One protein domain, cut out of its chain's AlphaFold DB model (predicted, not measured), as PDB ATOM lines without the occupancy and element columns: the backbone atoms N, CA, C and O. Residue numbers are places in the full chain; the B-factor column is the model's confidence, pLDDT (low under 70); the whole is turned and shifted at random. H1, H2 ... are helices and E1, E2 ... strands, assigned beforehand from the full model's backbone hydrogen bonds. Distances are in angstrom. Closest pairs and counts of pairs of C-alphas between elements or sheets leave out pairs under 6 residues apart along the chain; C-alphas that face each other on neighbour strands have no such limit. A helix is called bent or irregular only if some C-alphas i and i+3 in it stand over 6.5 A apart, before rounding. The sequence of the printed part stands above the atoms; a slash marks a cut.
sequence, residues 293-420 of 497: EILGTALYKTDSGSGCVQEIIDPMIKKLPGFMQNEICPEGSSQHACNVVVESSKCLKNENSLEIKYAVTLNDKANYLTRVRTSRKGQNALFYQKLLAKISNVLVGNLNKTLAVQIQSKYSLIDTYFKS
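This is residues 293 to 420 of the 497 residues of the protein "Tyrosine-protein kinase ephrin type A/B receptor-like" of Cinara cedri (UniProt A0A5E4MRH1). What does the model look like? A narrow, twisted sheet of three strands has the bent helix H1 and the long helix H3 packed over one face, while its other face is bare. Little H2 lies past one end of the sheet, residues 373 to 379 stick out there, and residues 403 to 420, with no named element, run back along the E1 edge. What are its parts and size? The printed part has 128 residues, with E1, H1, E2, E3, H2 and H3 along it; the class is mixed, helices and strands, and the sheet's order is E1, E3, E2, all antiparallel. It is compact, with a radius of gyration of the C-alphas of 15.7 A, but elongated, spanning 51 by 26 by 23 A.

Where does it begin? E1, residues 293 to 301, is 26.3 A long and starts at C-alpha 293 (12.033, 15.344, -7.752). Is H1 straight? H1, residues 310 to 328, was assigned as one helix by its hydrogen bonds but is bent, with C-alphas 318 and 321 7.0 A apart; its arms are H1a, residues 310 to 318, 12.5 A, and H1b, residues 321 to 328, 10.2 A. What follows? E2, residues 338 to 347, is 27.5 A long, and E3, residues 353 to 362, is 29.0 A long. H2 is residues 368 to 373, 9.0 A, and H3, residues 379 to 402, runs 33.6 A to C-alpha 402 (7.871, 39.741, -0.991).

How is the sheet paired? E1 and E3 are antiparallel at 161 degrees, with N 296 and O 358 2.9 A apart, within hydrogen-bond range; the hairpin E2 and E3 stands at 163 degrees, with N 341 and O 359 at 2.8 A. What is on it? H1a and H1b are on the same face over E2, at heights of 9.2 A and 7.8 A. E1, H1, E2 are a split strand-helix-strand unit, with E3 between its two strands, and its crossover is right-handed. Where is H3? It touches H1b, opposite ways at a steep tilt of 40 degrees, with the C-alphas of Ile 328 and Ile 391 closest at 6.3 A. H2 and H3 only just touch, only at the corner, with 3 pairs of C-alphas within 8 A, closest Val 372 and Asn 380 at 6.9 A. Are the helix backbones complete? Every O i to N i+4 pair is within hydrogen-bond range in H1b, H2 and H3, and 4 of 5 are in H1a.

How far does it reach? The two C-alphas farthest apart, those of Ser 306 and Arg 376, are 51.1 A apart. Is anything cut or loosely linked? The printed part has no cut and no long link. Where is confidence low? The mean pLDDT of the printed part is 73.6, and 45 residues are under 70, among them residues 364 to 385 and 402 to 420.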
ATOM      1  N   GLU A 293      12.605  14.620  -8.874       85.94
ATOM      2  CA  GLU A 293      12.033  15.344  -7.752       85.94
ATOM      3  C   GLU A 293      13.203  15.896  -6.935       85.94
ATOM      4  O   GLU A 293      14.097  15.152  -6.526       85.94
ATOM      5  N   ILE A 294      13.244  17.217  -6.785       85.88
ATOM      6  CA  ILE A 294      14.236  17.928  -5.984       85.88
ATOM      7  C   ILE A 294      13.505  18.429  -4.751       85.88
ATOM      8  O   ILE A 294      12.676  19.330  -4.852       85.88
ATOM      9  N   LEU A 295      13.827  17.843  -3.606       89.44
ATOM     10  CA  LEU A 295      13.336  18.292  -2.313       89.44
ATOM     11  C   LEU A 295      14.378  19.225  -1.703       89.44
ATOM     12  O   LEU A 295      15.572  18.906  -1.689       89.44
ATOM     13  N   GLY A 296      13.928  20.377  -1.224       87.62
ATOM     14  CA  GLY A 296      14.782  21.355  -0.574       87.62
ATOM     15  C   GLY A 296      14.097  21.978   0.631       87.62
ATOM     16  O   GLY A 296      12.882  22.171   0.656       87.62
ATOM     17  N   THR A 297      14.913  22.317   1.620       88.81
ATOM     18  CA  THR A 297      14.500  23.093   2.786       88.81
ATOM     19  C   THR A 297      15.310  24.378   2.796       88.81
ATOM     20  O   THR A 297      16.529  24.345   2.636       88.81
ATOM     21  N   ALA A 298      14.641  25.514   2.953       86.56
ATOM     22  CA  ALA A 298      15.281  26.807   3.120       86.56
ATOM     23  C   ALA A 298      14.928  27.383   4.494       86.56
ATOM     24  O   ALA A 298      13.761  27.400   4.884       86.56
ATOM     25  N   LEU A 299      15.948  27.842   5.215       89.69
ATOM     26  CA  LEU A 299      15.824  28.454   6.533       89.69
ATOM     27  C   LEU A 299      16.128  29.948   6.424       89.69
ATOM     28  O   LEU A 299      17.204  30.337   5.971       89.69
ATOM     29  N   TYR A 300      15.193  30.782   6.865       85.19
ATOM     30  CA  TYR A 300      15.342  32.237   6.889       85.19
ATOM     31  C   TYR A 300      15.308  32.735   8.318       85.19
ATOM     32  O   TYR A 300      14.463  32.291   9.087       85.19
ATOM     33  N   LYS A 301      16.200  33.665   8.660       87.12
ATOM     34  CA  LYS A 301      16.145  34.410   9.919       87.12
ATOM     35  C   LYS A 301      15.576  35.798   9.651       87.12
ATOM     36  O   LYS A 301      15.990  36.438   8.684       87.12
ATOM     37  N   THR A 302      14.623  36.226  10.472       83.94
ATOM     38  CA  THR A 302      14.067  37.584  10.434       83.94
ATOM     39  C   THR A 302      14.788  38.459  11.456       83.94
ATOM     40  O   THR A 302      15.071  38.017  12.570       83.94
ATOM     41  N   ASP A 303      15.094  39.698  11.076       79.62
ATOM     42  CA  ASP A 303      15.873  40.616  11.919       79.62
ATOM     43  C   ASP A 303      15.022  41.326  12.974       79.62
ATOM     44  O   ASP A 303      15.527  41.802  13.987       79.62
ATOM     45  N   SER A 304      13.721  41.446  12.722       66.56
ATOM     46  CA  SER A 304      12.911  42.511  13.305       66.56
ATOM     47  C   SER A 304      12.378  42.240  14.708       66.56
ATOM     48  O   SER A 304      11.628  43.067  15.216       66.56
ATOM     49  N   GLY A 305      12.694  41.114  15.352       74.81
ATOM     50  CA  GLY A 305      12.104  40.738  16.651       74.81
ATOM     51  C   GLY A 305      10.579  40.531  16.620       74.81
ATOM     52  O   GLY A 305      10.029  39.870  17.494       74.81
ATOM     53  N   SER A 306       9.890  41.021  15.585       70.50
ATOM     54  CA  SER A 306       8.597  40.539  15.146       70.50
ATOM     55  C   SER A 306       8.834  39.127  14.633       70.50
ATOM     56  O   SER A 306       9.398  38.931  13.548       70.50
ATOM     57  N   GLY A 307       8.477  38.147  15.453       80.25
ATOM     58  CA  GLY A 307       8.525  36.749  15.075       80.25
ATOM     59  C   GLY A 307       7.865  36.501  13.715       80.25
ATOM     60  O   GLY A 307       7.150  37.326  13.144       80.25
ATOM     61  N   CYS A 308       8.131  35.329  13.175       87.56
ATOM     62  CA  CYS A 308       7.492  34.765  12.013       87.56
ATOM     63  C   CYS A 308       5.974  34.761  12.251       87.56
ATOM     64  O   CYS A 308       5.438  33.960  13.014       87.56
ATOM     65  N   VAL A 309       5.295  35.731  11.642       88.50
ATOM     66  CA  VAL A 309       3.844  35.899  11.697       88.50
ATOM     67  C   VAL A 309       3.201  35.230  10.490       88.50
ATOM     68  O   VAL A 309       3.780  35.185   9.402       88.50
ATOM     69  N   GLN A 310       1.977  34.732  10.666       85.94
ATOM     70  CA  GLN A 310       1.218  34.067   9.601       85.94
ATOM     71  C   GLN A 310       1.039  34.965   8.360       85.94
ATOM     72  O   GLN A 310       1.049  34.479   7.231       85.94
ATOM     73  N   GLU A 311       1.002  36.284   8.564       86.69
ATOM     74  CA  GLU A 311       0.936  37.300   7.507       86.69
ATOM     75  C   GLU A 311       2.122  37.257   6.530       86.69
ATOM     76  O   GLU A 311       1.989  37.682   5.386       86.69
ATOM     77  N   ILE A 312       3.276  36.727   6.950       84.88
ATOM     78  CA  ILE A 312       4.457  36.518   6.097       84.88
ATOM     79  C   ILE A 312       4.366  35.172   5.361       84.88
ATOM     80  O   ILE A 312       4.785  35.056   4.204       84.88
ATOM     81  N   ILE A 313       3.797  34.158   6.013       88.44
ATOM     82  CA  ILE A 313       3.678  32.801   5.477       88.44
ATOM     83  C   ILE A 313       2.742  32.759   4.264       88.44
ATOM     84  O   ILE A 313       3.117  32.215   3.221       88.44
ATOM     85  N   ASP A 314       1.551  33.347   4.363       89.38
ATOM     86  CA  ASP A 314       0.530  33.193   3.322       89.38
ATOM     87  C   ASP A 314       0.954  33.796   1.962       89.38
ATOM     88  O   ASP A 314       0.821  33.119   0.931       89.38
ATOM     89  N   PRO A 315       1.540  35.013   1.899       87.94
ATOM     90  CA  PRO A 315       2.073  35.562   0.656       87.94
ATOM     91  C   PRO A 315       3.205  34.719   0.077       87.94
ATOM     92  O   PRO A 315       3.297  34.592  -1.147       87.94
ATOM     93  N   MET A 316       4.051  34.134   0.931       85.75
ATOM     94  CA  MET A 316       5.122  33.254   0.480       85.75
ATOM     95  C   MET A 316       4.570  31.986  -0.159       85.75
ATOM     96  O   MET A 316       4.913  31.707  -1.304       85.75
ATOM     97  N   ILE A 317       3.680  31.251   0.514       89.50
ATOM     98  CA  ILE A 317       3.082  30.031  -0.055       89.50
ATOM     99  C   ILE A 317       2.396  30.347  -1.391       89.50
ATOM    100  O   ILE A 317       2.524  29.586  -2.350       89.50
ATOM    101  N   LYS A 318       1.707  31.490  -1.480       91.69
ATOM    102  CA  LYS A 318       0.945  31.869  -2.676       91.69
ATOM    103  C   LYS A 318       1.822  32.323  -3.847       91.69
ATOM    104  O   LYS A 318       1.499  32.015  -4.992       91.69
ATOM    105  N   LYS A 319       2.892  33.086  -3.597       92.19
ATOM    106  CA  LYS A 319       3.693  33.722  -4.663       92.19
ATOM    107  C   LYS A 319       4.987  32.980  -4.988       92.19
ATOM    108  O   LYS A 319       5.417  32.994  -6.142       92.19
ATOM    109  N   LEU A 320       5.607  32.332  -4.003       88.56
ATOM    110  CA  LEU A 320       6.911  31.685  -4.158       88.56
ATOM    111  C   LEU A 320       6.930  30.596  -5.242       88.56
ATOM    112  O   LEU A 320       7.878  30.608  -6.028       88.56
ATOM    113  N   PRO A 321       5.909  29.720  -5.378       91.94
ATOM    114  CA  PRO A 321       5.874  28.744  -6.464       91.94
ATOM    115  C   PRO A 321       5.976  29.394  -7.844       91.94
ATOM    116  O   PRO A 321       6.779  28.954  -8.658       91.94
ATOM    117  N   GLY A 322       5.230  30.479  -8.087       89.75
ATOM    118  CA  GLY A 322       5.245  31.187  -9.370       89.75
ATOM    119  C   GLY A 322       6.600  31.827  -9.670       89.75
ATOM    120  O   GLY A 322       7.112  31.717 -10.781       89.75
ATOM    121  N   PHE A 323       7.230  32.428  -8.659       88.19
ATOM    122  CA  PHE A 323       8.575  32.987  -8.792       88.19
ATOM    123  C   PHE A 323       9.635  31.922  -9.083       88.19
ATOM    124  O   PHE A 323      10.452  32.081  -9.989       88.19
ATOM    125  N   MET A 324       9.601  30.821  -8.334       86.06
ATOM    126  CA  MET A 324      10.492  29.686  -8.546       86.06
ATOM    127  C   MET A 324      10.275  29.059  -9.922       86.06
ATOM    128  O   MET A 324      11.242  28.762 -10.620       86.06
ATOM    129  N   GLN A 325       9.023  28.907 -10.344       89.12
ATOM    130  CA  GLN A 325       8.692  28.337 -11.640       89.12
ATOM    131  C   GLN A 325       9.255  29.187 -12.785       89.12
ATOM    132  O   GLN A 325       9.902  28.637 -13.668       89.12
ATOM    133  N   ASN A 326       9.107  30.512 -12.737       86.88
ATOM    134  CA  ASN A 326       9.587  31.398 -13.805       86.88
ATOM    135  C   ASN A 326      11.110  31.370 -14.007       86.88
ATOM    136  O   ASN A 326      11.592  31.616 -15.106       86.88
ATOM    137  N   GLU A 327      11.870  31.080 -12.955       85.19
ATOM    138  CA  GLU A 327      13.330  31.188 -12.990       85.19
ATOM    139  C   GLU A 327      14.043  29.837 -13.129       85.19
ATOM    140  O   GLU A 327      15.106  29.718 -13.753       85.19
ATOM    141  N   ILE A 328      13.468  28.798 -12.521       84.38
ATOM    142  CA  ILE A 328      14.001  27.435 -12.568       84.38
ATOM    143  C   ILE A 328      13.572  26.764 -13.867       84.38
ATOM    144  O   ILE A 328      14.363  26.039 -14.486       84.38
ATOM    145  N   CYS A 329      12.325  26.989 -14.279       85.75
ATOM    146  CA  CYS A 329      11.786  26.411 -15.491       85.75
ATOM    147  C   CYS A 329      12.142  27.331 -16.667       85.75
ATOM    148  O   CYS A 329      11.893  28.531 -16.607       85.75
ATOM    149  N   PRO A 330      12.749  26.808 -17.741       74.75
ATOM    150  CA  PRO A 330      13.108  27.629 -18.888       74.75
ATOM    151  C   PRO A 330      11.857  28.212 -19.552       74.75
ATOM    152  O   PRO A 330      10.817  27.550 -19.620       74.75
ATOM    153  N   GLU A 331      11.984  29.420 -20.096       72.75
ATOM    154  CA  GLU A 331      10.932  30.064 -20.883       72.75
ATOM    155  C   GLU A 331      10.413  29.120 -21.981       72.75
ATOM    156  O   GLU A 331      11.183  28.459 -22.684       72.75
ATOM    157  N   GLY A 332       9.088  29.014 -22.095       69.75
ATOM    158  CA  GLY A 332       8.422  28.101 -23.030       69.75
ATOM    159  C   GLY A 332       8.247  26.664 -22.525       69.75
ATOM    160  O   GLY A 332       7.606  25.853 -23.196       69.75
ATOM    161  N   SER A 333       8.753  26.324 -21.336       67.56
ATOM    162  CA  SER A 333       8.388  25.077 -20.665       67.56
ATOM    163  C   SER A 333       6.930  25.154 -20.216       67.56
ATOM    164  O   SER A 333       6.591  25.941 -19.338       67.56
ATOM    165  N   SER A 334       6.057  24.318 -20.788       70.31
ATOM    166  CA  SER A 334       4.680  24.176 -20.294       70.31
ATOM    167  C   SER A 334       4.688  23.906 -18.784       70.31
ATOM    168  O   SER A 334       5.573  23.183 -18.316       70.31
ATOM    169  N   GLN A 335       3.695  24.396 -18.037       64.56
ATOM    170  CA  GLN A 335       3.550  24.118 -16.595       64.56
ATOM    171  C   GLN A 335       3.609  22.609 -16.271       64.56
ATOM    172  O   GLN A 335       4.025  22.206 -15.192       64.56
ATOM    173  N   HIS A 336       3.281  21.754 -17.243       71.31
ATOM    174  CA  HIS A 336       3.364  20.297 -17.134       71.31
ATOM    175  C   HIS A 336       4.786  19.722 -17.108       71.31
ATOM    176  O   HIS A 336       4.968  18.559 -16.745       71.31
ATOM    177  N   ALA A 337       5.792  20.487 -17.525       80.88
ATOM    178  CA  ALA A 337       7.173  20.029 -17.651       80.88
ATOM    179  C   ALA A 337       8.032  20.355 -16.422       80.88
ATOM    180  O   ALA A 337       9.036  19.689 -16.176       80.88
ATOM    181  N   CYS A 338       7.635  21.356 -15.644       88.62
ATOM    182  CA  CYS A 338       8.356  21.803 -14.466       88.62
ATOM    183  C   CYS A 338       7.341  22.390 -13.488       88.62
ATOM    184  O   CYS A 338       6.732  23.425 -13.764       88.62
ATOM    185  N   ASN A 339       7.122  21.685 -12.384       89.69
ATOM    186  CA  ASN A 339       6.156  22.060 -11.364       89.69
ATOM    187  C   ASN A 339       6.884  22.275 -10.037       89.69
ATOM    188  O   ASN A 339       7.624  21.403  -9.579       89.69
ATOM    189  N   VAL A 340       6.682  23.446  -9.444       91.25
ATOM    190  CA  VAL A 340       7.248  23.813  -8.148       91.25
ATOM    191  C   VAL A 340       6.116  23.843  -7.138       91.25
ATOM    192  O   VAL A 340       5.149  24.579  -7.313       91.25
ATOM    193  N   VAL A 341       6.247  23.059  -6.077       91.88
ATOM    194  CA  VAL A 341       5.283  22.991  -4.981       91.88
ATOM    195  C   VAL A 341       5.993  23.405  -3.702       91.88
ATOM    196  O   VAL A 341       7.048  22.873  -3.374       91.88
ATOM    197  N   VAL A 342       5.427  24.356  -2.966       92.81
ATOM    198  CA  VAL A 342       5.857  24.649  -1.592       92.81
ATOM    199  C   VAL A 342       5.038  23.739  -0.681       92.81
ATOM    200  O   VAL A 342       3.830  23.915  -0.562       92.81
ATOM    201  N   GLU A 343       5.676  22.719  -0.106       91.62
ATOM    202  CA  GLU A 343       4.999  21.676   0.677       91.62
ATOM    203  C   GLU A 343       4.501  22.206   2.019       91.62
ATOM    204  O   GLU A 343       3.397  21.894   2.462       91.62
ATOM    205  N   SER A 344       5.343  22.979   2.703       89.31
ATOM    206  CA  SER A 344       4.988  23.590   3.976       89.31
ATOM    207  C   SER A 344       5.919  24.747   4.281       89.31
ATOM    208  O   SER A 344       7.104  24.709   3.948       89.31
ATOM    209  N   SER A 345       5.392  25.744   4.976       90.06
ATOM    210  CA  SER A 345       6.201  26.756   5.636       90.06
ATOM    211  C   SER A 345       5.802  26.834   7.100       90.06
ATOM    212  O   SER A 345       4.610  26.894   7.412       90.06
ATOM    213  N   LYS A 346       6.783  26.776   7.998       92.75
ATOM    214  CA  LYS A 346       6.551  26.781   9.444       92.75
ATOM    215  C   LYS A 346       7.517  27.735  10.120       92.75
ATOM    216  O   LYS A 346       8.705  27.759   9.806       92.75
ATOM    217  N   CYS A 347       7.004  28.480  11.086       92.38
ATOM    218  CA  CYS A 347       7.836  29.206  12.026       92.38
ATOM    219  C   CYS A 347       8.474  28.203  12.991       92.38
ATOM    220  O   CYS A 347       7.785  27.372  13.589       92.38
ATOM    221  N   LEU A 348       9.794  28.250  13.127       92.44
ATOM    222  CA  LEU A 348      10.501  27.477  14.139       92.44
ATOM    223  C   LEU A 348      10.252  28.086  15.521       92.44
ATOM    224  O   LEU A 348       9.983  29.276  15.647       92.44
ATOM    225  N   LYS A 349      10.401  27.268  16.571       85.00
ATOM    226  CA  LYS A 349      10.118  27.637  17.973       85.00
ATOM    227  C   LYS A 349      10.844  28.886  18.472       85.00
ATOM    228  O   LYS A 349      10.406  29.485  19.439       85.00
ATOM    229  N   ASN A 350      11.939  29.266  17.824       80.31
ATOM    230  CA  ASN A 350      12.683  30.472  18.171       80.31
ATOM    231  C   ASN A 350      11.979  31.752  17.691       80.31
ATOM    232  O   ASN A 350      12.548  32.824  17.860       80.31
ATOM    233  N   GLU A 351      10.811  31.615  17.045       77.69
ATOM    234  CA  GLU A 351       9.952  32.613  16.394       77.69
ATOM    235  C   GLU A 351      10.643  33.445  15.310       77.69
ATOM    236  O   GLU A 351      10.016  33.806  14.333       77.69
ATOM    237  N   ASN A 352      11.955  33.620  15.341       88.56
ATOM    238  CA  ASN A 352      12.707  34.440  14.396       88.56
ATOM    239  C   ASN A 352      13.242  33.628  13.213       88.56
ATOM    240  O   ASN A 352      14.217  34.018  12.573       88.56
ATOM    241  N   SER A 353      12.709  32.427  12.972       90.19
ATOM    242  CA  SER A 353      13.168  31.580  11.872       90.19
ATOM    243  C   SER A 353      12.012  30.934  11.124       90.19
ATOM    244  O   SER A 353      11.171  30.274  11.729       90.19
ATOM    245  N   LEU A 354      11.995  31.108   9.805       91.44
ATOM    246  CA  LEU A 354      11.017  30.531   8.892       91.44
ATOM    247  C   LEU A 354      11.661  29.374   8.126       91.44
ATOM    248  O   LEU A 354      12.649  29.566   7.417       91.44
ATOM    249  N   GLU A 355      11.089  28.182   8.256       93.06
ATOM    250  CA  GLU A 355      11.446  27.005   7.468       93.06
ATOM    251  C   GLU A 355      10.474  26.870   6.297       93.06
ATOM    252  O   GLU A 355       9.265  26.792   6.510       93.06
ATOM    253  N   ILE A 356      10.991  26.820   5.070       92.62
ATOM    254  CA  ILE A 356      10.212  26.600   3.848       92.62
ATOM    255  C   ILE A 356      10.680  25.303   3.204       92.62
ATOM    256  O   ILE A 356      11.832  25.198   2.781       92.62
ATOM    257  N   LYS A 357       9.778  24.333   3.094       93.44
ATOM    258  CA  LYS A 357       9.997  23.086   2.358       93.44
ATOM    259  C   LYS A 357       9.383  23.203   0.980       93.44
ATOM    260  O   LYS A 357       8.215  23.573   0.851       93.44
ATOM    261  N   TYR A 358      10.161  22.887  -0.040       92.94
ATOM    262  CA  TYR A 358       9.723  22.937  -1.424       92.94
ATOM    263  C   TYR A 358      10.147  21.679  -2.178       92.94
ATOM    264  O   TYR A 358      11.194  21.084  -1.916       92.94
ATOM    265  N   ALA A 359       9.325  21.312  -3.151       91.56
ATOM    266  CA  ALA A 359       9.533  20.222  -4.079       91.56
ATOM    267  C   ALA A 359       9.497  20.777  -5.508       91.56
ATOM    268  O   ALA A 359       8.504  21.361  -5.943       91.56
ATOM    269  N   VAL A 360      10.583  20.598  -6.256       89.62
ATOM    270  CA  VAL A 360      10.634  20.895  -7.692       89.62
ATOM    271  C   VAL A 360      10.582  19.581  -8.452       89.62
ATOM    272  O   VAL A 360      11.476  18.745  -8.337       89.62
ATOM    273  N   THR A 361       9.549  19.411  -9.264       89.12
ATOM    274  CA  THR A 361       9.348  18.223 -10.092       89.12
ATOM    275  C   THR A 361       9.579  18.558 -11.561       89.12
ATOM    276  O   THR A 361       9.035  19.526 -12.089       89.12
ATOM    277  N   LEU A 362      10.418  17.762 -12.230       84.50
ATOM    278  CA  LEU A 362      10.781  17.939 -13.638       84.50
ATOM    279  C   LEU A 362      10.295  16.735 -14.458       84.50
ATOM    280  O   LEU A 362      10.707  15.591 -14.231       84.50
ATOM    281  N   ASN A 363       9.448  17.003 -15.448       82.56
ATOM    282  CA  ASN A 363       8.893  16.026 -16.380       82.56
ATOM    283  C   ASN A 363       9.659  16.067 -17.720       82.56
ATOM    284  O   ASN A 363       9.674  17.072 -18.427       82.56
ATOM    285  N   ASP A 364      10.268  14.941 -18.115       62.81
ATOM    286  CA  ASP A 364      11.160  14.794 -19.294       62.81
ATOM    287  C   ASP A 364      10.438  14.931 -20.651       62.81
ATOM    288  O   ASP A 364      11.070  14.935 -21.707       62.81
ATOM    289  N   LYS A 365       9.105  15.074 -20.677       61.75
ATOM    290  CA  LYS A 365       8.375  15.241 -21.948       61.75
ATOM    291  C   LYS A 365       8.783  16.517 -22.705       61.75
ATOM    292  O   LYS A 365       8.612  16.555 -23.918       61.75
ATOM    293  N   ALA A 366       9.381  17.511 -22.043       54.75
ATOM    294  CA  ALA A 366       9.786  18.771 -22.672       54.75
ATOM    295  C   ALA A 366      11.105  18.735 -23.466       54.75
ATOM    296  O   ALA A 366      11.625  19.792 -23.813       54.75
ATOM    297  N   ASN A 367      11.700  17.566 -23.749       54.69
ATOM    298  CA  ASN A 367      13.026  17.482 -24.397       54.69
ATOM    299  C   ASN A 367      14.145  18.232 -23.623       54.69
ATOM    300  O   ASN A 367      15.245  18.472 -24.131       54.69
ATOM    301  N   TYR A 368      13.879  18.609 -22.369       56.38
ATOM    302  CA  TYR A 368      14.785  19.418 -21.564       56.38
ATOM    303  C   TYR A 368      16.043  18.623 -21.219       56.38
ATOM    304  O   TYR A 368      17.168  19.099 -21.384       56.38
ATOM    305  N   LEU A 369      15.870  17.354 -20.842       53.16
ATOM    306  CA  LEU A 369      16.990  16.498 -20.474       53.16
ATOM    307  C   LEU A 369      17.666  15.858 -21.676       53.16
ATOM    308  O   LEU A 369      18.818  15.464 -21.553       53.16
ATOM    309  N   THR A 370      17.033  15.776 -22.845       49.66
ATOM    310  CA  THR A 370      17.735  15.409 -24.085       49.66
ATOM    311  C   THR A 370      18.758  16.478 -24.466       49.66
ATOM    312  O   THR A 370      19.862  16.122 -24.878       49.66
ATOM    313  N   ARG A 371      18.485  17.767 -24.206       51.75
ATOM    314  CA  ARG A 371      19.503  18.826 -24.338       51.75
ATOM    315  C   ARG A 371      20.653  18.643 -23.339       51.75
ATOM    316  O   ARG A 371      21.808  18.805 -23.716       51.75
ATOM    317  N   VAL A 372      20.360  18.216 -22.109       46.53
ATOM    318  CA  VAL A 372      21.364  17.964 -21.053       46.53
ATOM    319  C   VAL A 372      22.175  16.675 -21.300       46.53
ATOM    320  O   VAL A 372      23.396  16.662 -21.151       46.53
ATOM    321  N   ARG A 373      21.533  15.593 -21.765       46.22
ATOM    322  CA  ARG A 373      22.135  14.263 -22.002       46.22
ATOM    323  C   ARG A 373      23.161  14.236 -23.134       46.22
ATOM    324  O   ARG A 373      23.996  13.335 -23.162       46.22
ATOM    325  N   THR A 374      23.126  15.185 -24.068       43.44
ATOM    326  CA  THR A 374      24.080  15.202 -25.195       43.44
ATOM    327  C   THR A 374      25.496  15.625 -24.793       43.44
ATOM    328  O   THR A 374      26.441  15.425 -25.560       43.44
ATOM    329  N   SER A 375      25.696  16.107 -23.565       44.31
ATOM    330  CA  SER A 375      27.019  16.475 -23.074       44.31
ATOM    331  C   SER A 375      27.760  15.304 -22.420       44.31
ATOM    332  O   SER A 375      27.667  15.042 -21.221       44.31
ATOM    333  N   ARG A 376      28.562  14.592 -23.216       47.50
ATOM    334  CA  ARG A 376      29.333  13.396 -22.814       47.50
ATOM    335  C   ARG A 376      30.461  13.624 -21.776       47.50
ATOM    336  O   ARG A 376      31.273  12.725 -21.582       47.50
ATOM    337  N   LYS A 377      30.578  14.790 -21.124       51.16
ATOM    338  CA  LYS A 377      31.764  15.167 -20.312       51.16
ATOM    339  C   LYS A 377      31.442  15.784 -18.940       51.16
ATOM    340  O   LYS A 377      31.961  16.842 -18.606       51.16
ATOM    341  N   GLY A 378      30.593  15.149 -18.132       44.44
ATOM    342  CA  GLY A 378      30.416  15.554 -16.724       44.44
ATOM    343  C   GLY A 378      29.644  16.863 -16.494       44.44
ATOM    344  O   GLY A 378      29.619  17.367 -15.376       44.44
ATOM    345  N   GLN A 379      28.964  17.401 -17.512       53.75
ATOM    346  CA  GLN A 379      28.172  18.630 -17.367       53.75
ATOM    347  C   GLN A 379      26.883  18.451 -16.555       53.75
ATOM    348  O   GLN A 379      26.312  19.448 -16.135       53.75
ATOM    349  N   ASN A 380      26.442  17.220 -16.273       57.19
ATOM    350  CA  ASN A 380      25.242  16.996 -15.461       57.19
ATOM    351  C   ASN A 380      25.425  17.525 -14.031       57.19
ATOM    352  O   ASN A 380      24.545  18.209 -13.527       57.19
ATOM    353  N   ALA A 381      26.583  17.283 -13.402       54.78
ATOM    354  CA  ALA A 381      26.873  17.805 -12.065       54.78
ATOM    355  C   ALA A 381      26.919  19.343 -12.057       54.78
ATOM    356  O   ALA A 381      26.284  19.975 -11.219       54.78
ATOM    357  N   LEU A 382      27.584  19.945 -13.050       59.97
ATOM    358  CA  LEU A 382      27.636  21.401 -13.226       59.97
ATOM    359  C   LEU A 382      26.246  21.998 -13.509       59.97
ATOM    360  O   LEU A 382      25.950  23.117 -13.103       59.97
ATOM    361  N   PHE A 383      25.379  21.260 -14.202       66.88
ATOM    362  CA  PHE A 383      24.000  21.655 -14.449       66.88
ATOM    363  C   PHE A 383      23.177  21.641 -13.161       66.88
ATOM    364  O   PHE A 383      22.506  22.628 -12.887       66.88
ATOM    365  N   TYR A 384      23.272  20.588 -12.341       67.19
ATOM    366  CA  TYR A 384      22.607  20.561 -11.034       67.19
ATOM    367  C   TYR A 384      23.125  21.673 -10.120       67.19
ATOM    368  O   TYR A 384      22.321  22.345  -9.493       67.19
ATOM    369  N   GLN A 385      24.431  21.950 -10.114       64.88
ATOM    370  CA  GLN A 385      24.993  23.092  -9.385       64.88
ATOM    371  C   GLN A 385      24.426  24.424  -9.884       64.88
ATOM    372  O   GLN A 385      23.986  25.240  -9.081       64.88
ATOM    373  N   LYS A 386      24.375  24.640 -11.204       74.38
ATOM    374  CA  LYS A 386      23.763  25.845 -11.787       74.38
ATOM    375  C   LYS A 386      22.274  25.946 -11.467       74.38
ATOM    376  O   LYS A 386      21.789  27.044 -11.231       74.38
ATOM    377  N   LEU A 387      21.561  24.825 -11.460       74.94
ATOM    378  CA  LEU A 387      20.145  24.763 -11.120       74.94
ATOM    379  C   LEU A 387      19.923  25.110  -9.646       74.94
ATOM    380  O   LEU A 387      19.082  25.947  -9.354       74.94
ATOM    381  N   LEU A 388      20.708  24.533  -8.733       73.25
ATOM    382  CA  LEU A 388      20.654  24.839  -7.303       73.25
ATOM    383  C   LEU A 388      21.047  26.290  -7.012       73.25
ATOM    384  O   LEU A 388      20.374  26.954  -6.231       73.25
ATOM    385  N   ALA A 389      22.078  26.811  -7.681       72.31
ATOM    386  CA  ALA A 389      22.464  28.216  -7.575       72.31
ATOM    387  C   ALA A 389      21.345  29.145  -8.068       72.31
ATOM    388  O   ALA A 389      21.031  30.132  -7.407       72.31
ATOM    389  N   LYS A 390      20.685  28.801  -9.184       78.62
ATOM    390  CA  LYS A 390      19.494  29.520  -9.653       78.62
ATOM    391  C   LYS A 390      18.369  29.462  -8.625       78.62
ATOM    392  O   LYS A 390      17.882  30.511  -8.239       78.62
ATOM    393  N   ILE A 391      18.011  28.274  -8.134       75.75
ATOM    394  CA  ILE A 391      16.990  28.096  -7.089       75.75
ATOM    395  C   ILE A 391      17.290  29.003  -5.887       75.75
ATOM    396  O   ILE A 391      16.419  29.753  -5.457       75.75
ATOM    397  N   SER A 392      18.531  28.989  -5.395       71.88
ATOM    398  CA  SER A 392      18.973  29.815  -4.267       71.88
ATOM    399  C   SER A 392      18.813  31.314  -4.539       71.88
ATOM    400  O   SER A 392      18.192  32.028  -3.754       71.88
ATOM    401  N   ASN A 393      19.297  31.793  -5.689       75.38
ATOM    402  CA  ASN A 393      19.225  33.211  -6.056       75.38
ATOM    403  C   ASN A 393      17.782  33.705  -6.183       75.38
ATOM    404  O   ASN A 393      17.465  34.830  -5.800       75.38
ATOM    405  N   VAL A 394      16.901  32.855  -6.702       77.25
ATOM    406  CA  VAL A 394      15.479  33.152  -6.896       77.25
ATOM    407  C   VAL A 394      14.759  33.226  -5.567       77.25
ATOM    408  O   VAL A 394      13.944  34.124  -5.364       77.25
ATOM    409  N   LEU A 395      15.075  32.306  -4.661       76.06
ATOM    410  CA  LEU A 395      14.569  32.337  -3.303       76.06
ATOM    411  C   LEU A 395      15.008  33.636  -2.610       76.06
ATOM    412  O   LEU A 395      14.157  34.430  -2.232       76.06
ATOM    413  N   VAL A 396      16.305  33.935  -2.542       75.44
ATOM    414  CA  VAL A 396      16.803  35.159  -1.882       75.44
ATOM    415  C   VAL A 396      16.217  36.430  -2.518       75.44
ATOM    416  O   VAL A 396      15.705  37.306  -1.820       75.44
ATOM    417  N   GLY A 397      16.234  36.521  -3.851       74.94
ATOM    418  CA  GLY A 397      15.776  37.701  -4.582       74.94
ATOM    419  C   GLY A 397      14.278  37.967  -4.445       74.94
ATOM    420  O   GLY A 397      13.873  39.116  -4.270       74.94
ATOM    421  N   ASN A 398      13.438  36.929  -4.501       76.00
ATOM    422  CA  ASN A 398      11.989  37.112  -4.381       76.00
ATOM    423  C   ASN A 398      11.532  37.264  -2.941       76.00
ATOM    424  O   ASN A 398      10.531  37.935  -2.694       76.00
ATOM    425  N   LEU A 399      12.268  36.704  -1.987       74.00
ATOM    426  CA  LEU A 399      11.960  36.903  -0.582       74.00
ATOM    427  C   LEU A 399      12.235  38.336  -0.142       74.00
ATOM    428  O   LEU A 399      11.364  38.927   0.487       74.00
ATOM    429  N   ASN A 400      13.328  38.947  -0.600       75.25
ATOM    430  CA  ASN A 400      13.568  40.377  -0.383       75.25
ATOM    431  C   ASN A 400      12.497  41.279  -1.024       75.25
ATOM    432  O   ASN A 400      12.267  42.383  -0.549       75.25
ATOM    433  N   LYS A 401      11.844  40.834  -2.108       79.00
ATOM    434  CA  LYS A 401      10.747  41.581  -2.753       79.00
ATOM    435  C   LYS A 401       9.388  41.349  -2.094       79.00
ATOM    436  O   LYS A 401       8.518  42.210  -2.169       79.00
ATOM    437  N   THR A 402       9.171  40.157  -1.539       69.06
ATOM    438  CA  THR A 402       7.871  39.741  -0.991       69.06
ATOM    439  C   THR A 402       7.745  40.104   0.482       69.06
ATOM    440  O   THR A 402       6.640  40.386   0.939       69.06
ATOM    441  N   LEU A 403       8.855  40.111   1.221       68.88
ATOM    442  CA  LEU A 403       8.875  40.505   2.621       68.88
ATOM    443  C   LEU A 403       9.193  41.989   2.740       68.88
ATOM    444  O   LEU A 403      10.217  42.457   2.261       68.88
ATOM    445  N   ALA A 404       8.325  42.715   3.444       67.81
ATOM    446  CA  ALA A 404       8.619  44.075   3.892       67.81
ATOM    447  C   ALA A 404       9.746  44.103   4.948       67.81
ATOM    448  O   ALA A 404      10.315  45.152   5.229       67.81
ATOM    449  N   VAL A 405      10.057  42.942   5.533       64.06
ATOM    450  CA  VAL A 405      11.080  42.761   6.561       64.06
ATOM    451  C   VAL A 405      12.399  42.352   5.910       64.06
ATOM    452  O   VAL A 405      12.442  41.425   5.101       64.06
ATOM    453  N   GLN A 406      13.479  43.026   6.302       58.66
ATOM    454  CA  GLN A 406      14.835  42.710   5.867       58.66
ATOM    455  C   GLN A 406      15.243  41.307   6.353       58.66
ATOM    456  O   GLN A 406      15.078  40.964   7.524       58.66
ATOM    457  N   ILE A 407      15.741  40.478   5.432       55.16
ATOM    458  CA  ILE A 407      16.152  39.097   5.703       55.16
ATOM    459  C   ILE A 407      17.680  39.039   5.755       55.16
ATOM    460  O   ILE A 407      18.340  39.199   4.724       55.16
ATOM    461  N   GLN A 408      18.264  38.719   6.910       52.16
ATOM    462  CA  GLN A 408      19.673  38.320   6.989       52.16
ATOM    463  C   GLN A 408      19.817  36.830   6.680       52.16
ATOM    464  O   GLN A 408      19.988  35.984   7.563       52.16
ATOM    465  N   SER A 409      19.757  36.459   5.400       50.28
ATOM    466  CA  SER A 409      20.035  35.077   5.003       50.28
ATOM    467  C   SER A 409      21.547  34.810   5.023       50.28
ATOM    468  O   SER A 409      22.204  34.836   3.986       50.28
ATOM    469  N   LYS A 410      22.119  34.537   6.203       45.22
ATOM    470  CA  LYS A 410      23.481  33.971   6.321       45.22
ATOM    471  C   LYS A 410      23.513  32.438   6.239       45.22
ATOM    472  O   LYS A 410      24.585  31.862   6.129       45.22
ATOM    473  N   TYR A 411      22.352  31.774   6.275       42.72
ATOM    474  CA  TYR A 411      22.257  30.313   6.363       42.72
ATOM    475  C   TYR A 411      21.145  29.734   5.483       42.72
ATOM    476  O   TYR A 411      20.216  29.100   5.974       42.72
ATOM    477  N   SER A 412      21.253  29.884   4.163       41.62
ATOM    478  CA  SER A 412      20.551  28.977   3.249       41.62
ATOM    479  C   SER A 412      21.328  27.661   3.192       41.62
ATOM    480  O   SER A 412      22.017  27.372   2.217       41.62
ATOM    481  N   LEU A 413      21.263  26.866   4.266       41.88
ATOM    482  CA  LEU A 413      21.633  25.454   4.195       41.88
ATOM    483  C   LEU A 413      20.575  24.778   3.325       41.88
ATOM    484  O   LEU A 413      19.544  24.325   3.812       41.88
ATOM    485  N   ILE A 414      20.807  24.799   2.014       45.16
ATOM    486  CA  ILE A 414      20.055  23.983   1.075       45.16
ATOM    487  C   ILE A 414      20.509  22.551   1.335       45.16
ATOM    488  O   ILE A 414      21.459  22.062   0.724       45.16
ATOM    489  N   ASP A 415      19.848  21.894   2.280       41.91
ATOM    490  CA  ASP A 415      20.039  20.471   2.504       41.91
ATOM    491  C   ASP A 415      19.268  19.741   1.395       41.91
ATOM    492  O   ASP A 415      18.103  19.359   1.536       41.91
ATOM    493  N   THR A 416      19.869  19.675   0.203       41.34
ATOM    494  CA  THR A 416      19.299  18.919  -0.914       41.34
ATOM    495  C   THR A 416      19.474  17.446  -0.633       41.34
ATOM    496  O   THR A 416      20.497  16.840  -0.968       41.34
ATOM    497  N   TYR A 417      18.446  16.843  -0.054       40.06
ATOM    498  CA  TYR A 417      18.372  15.400   0.013       40.06
ATOM    499  C   TYR A 417      17.982  14.861  -1.366       40.06
ATOM    500  O   TYR A 417      16.806  14.741  -1.716       40.06
ATOM    501  N   PHE A 418      18.987  14.517  -2.175       41.06
ATOM    502  CA  PHE A 418      18.767  13.752  -3.395       41.06
ATOM    503  C   PHE A 418      18.355  12.332  -3.013       41.06
ATOM    504  O   PHE A 418      19.188  11.427  -2.897       41.06
ATOM    505  N   LYS A 419      17.050  12.108  -2.845       39.50
ATOM    506  CA  LYS A 419      16.497  10.760  -2.742       39.50
ATOM    507  C   LYS A 419      16.554  10.113  -4.123       39.50
ATOM    508  O   LYS A 419      15.560  10.033  -4.836       39.50
ATOM    509  N   SER A 420      17.746   9.673  -4.534       39.59
ATOM    510  CA  SER A 420      17.869   8.839  -5.726       39.59
ATOM    511  C   SER A 420      17.034   7.591  -5.465       39.59
ATOM    512  O   SER A 420      17.290   6.906  -4.469       39.59
TER     513      SER A 420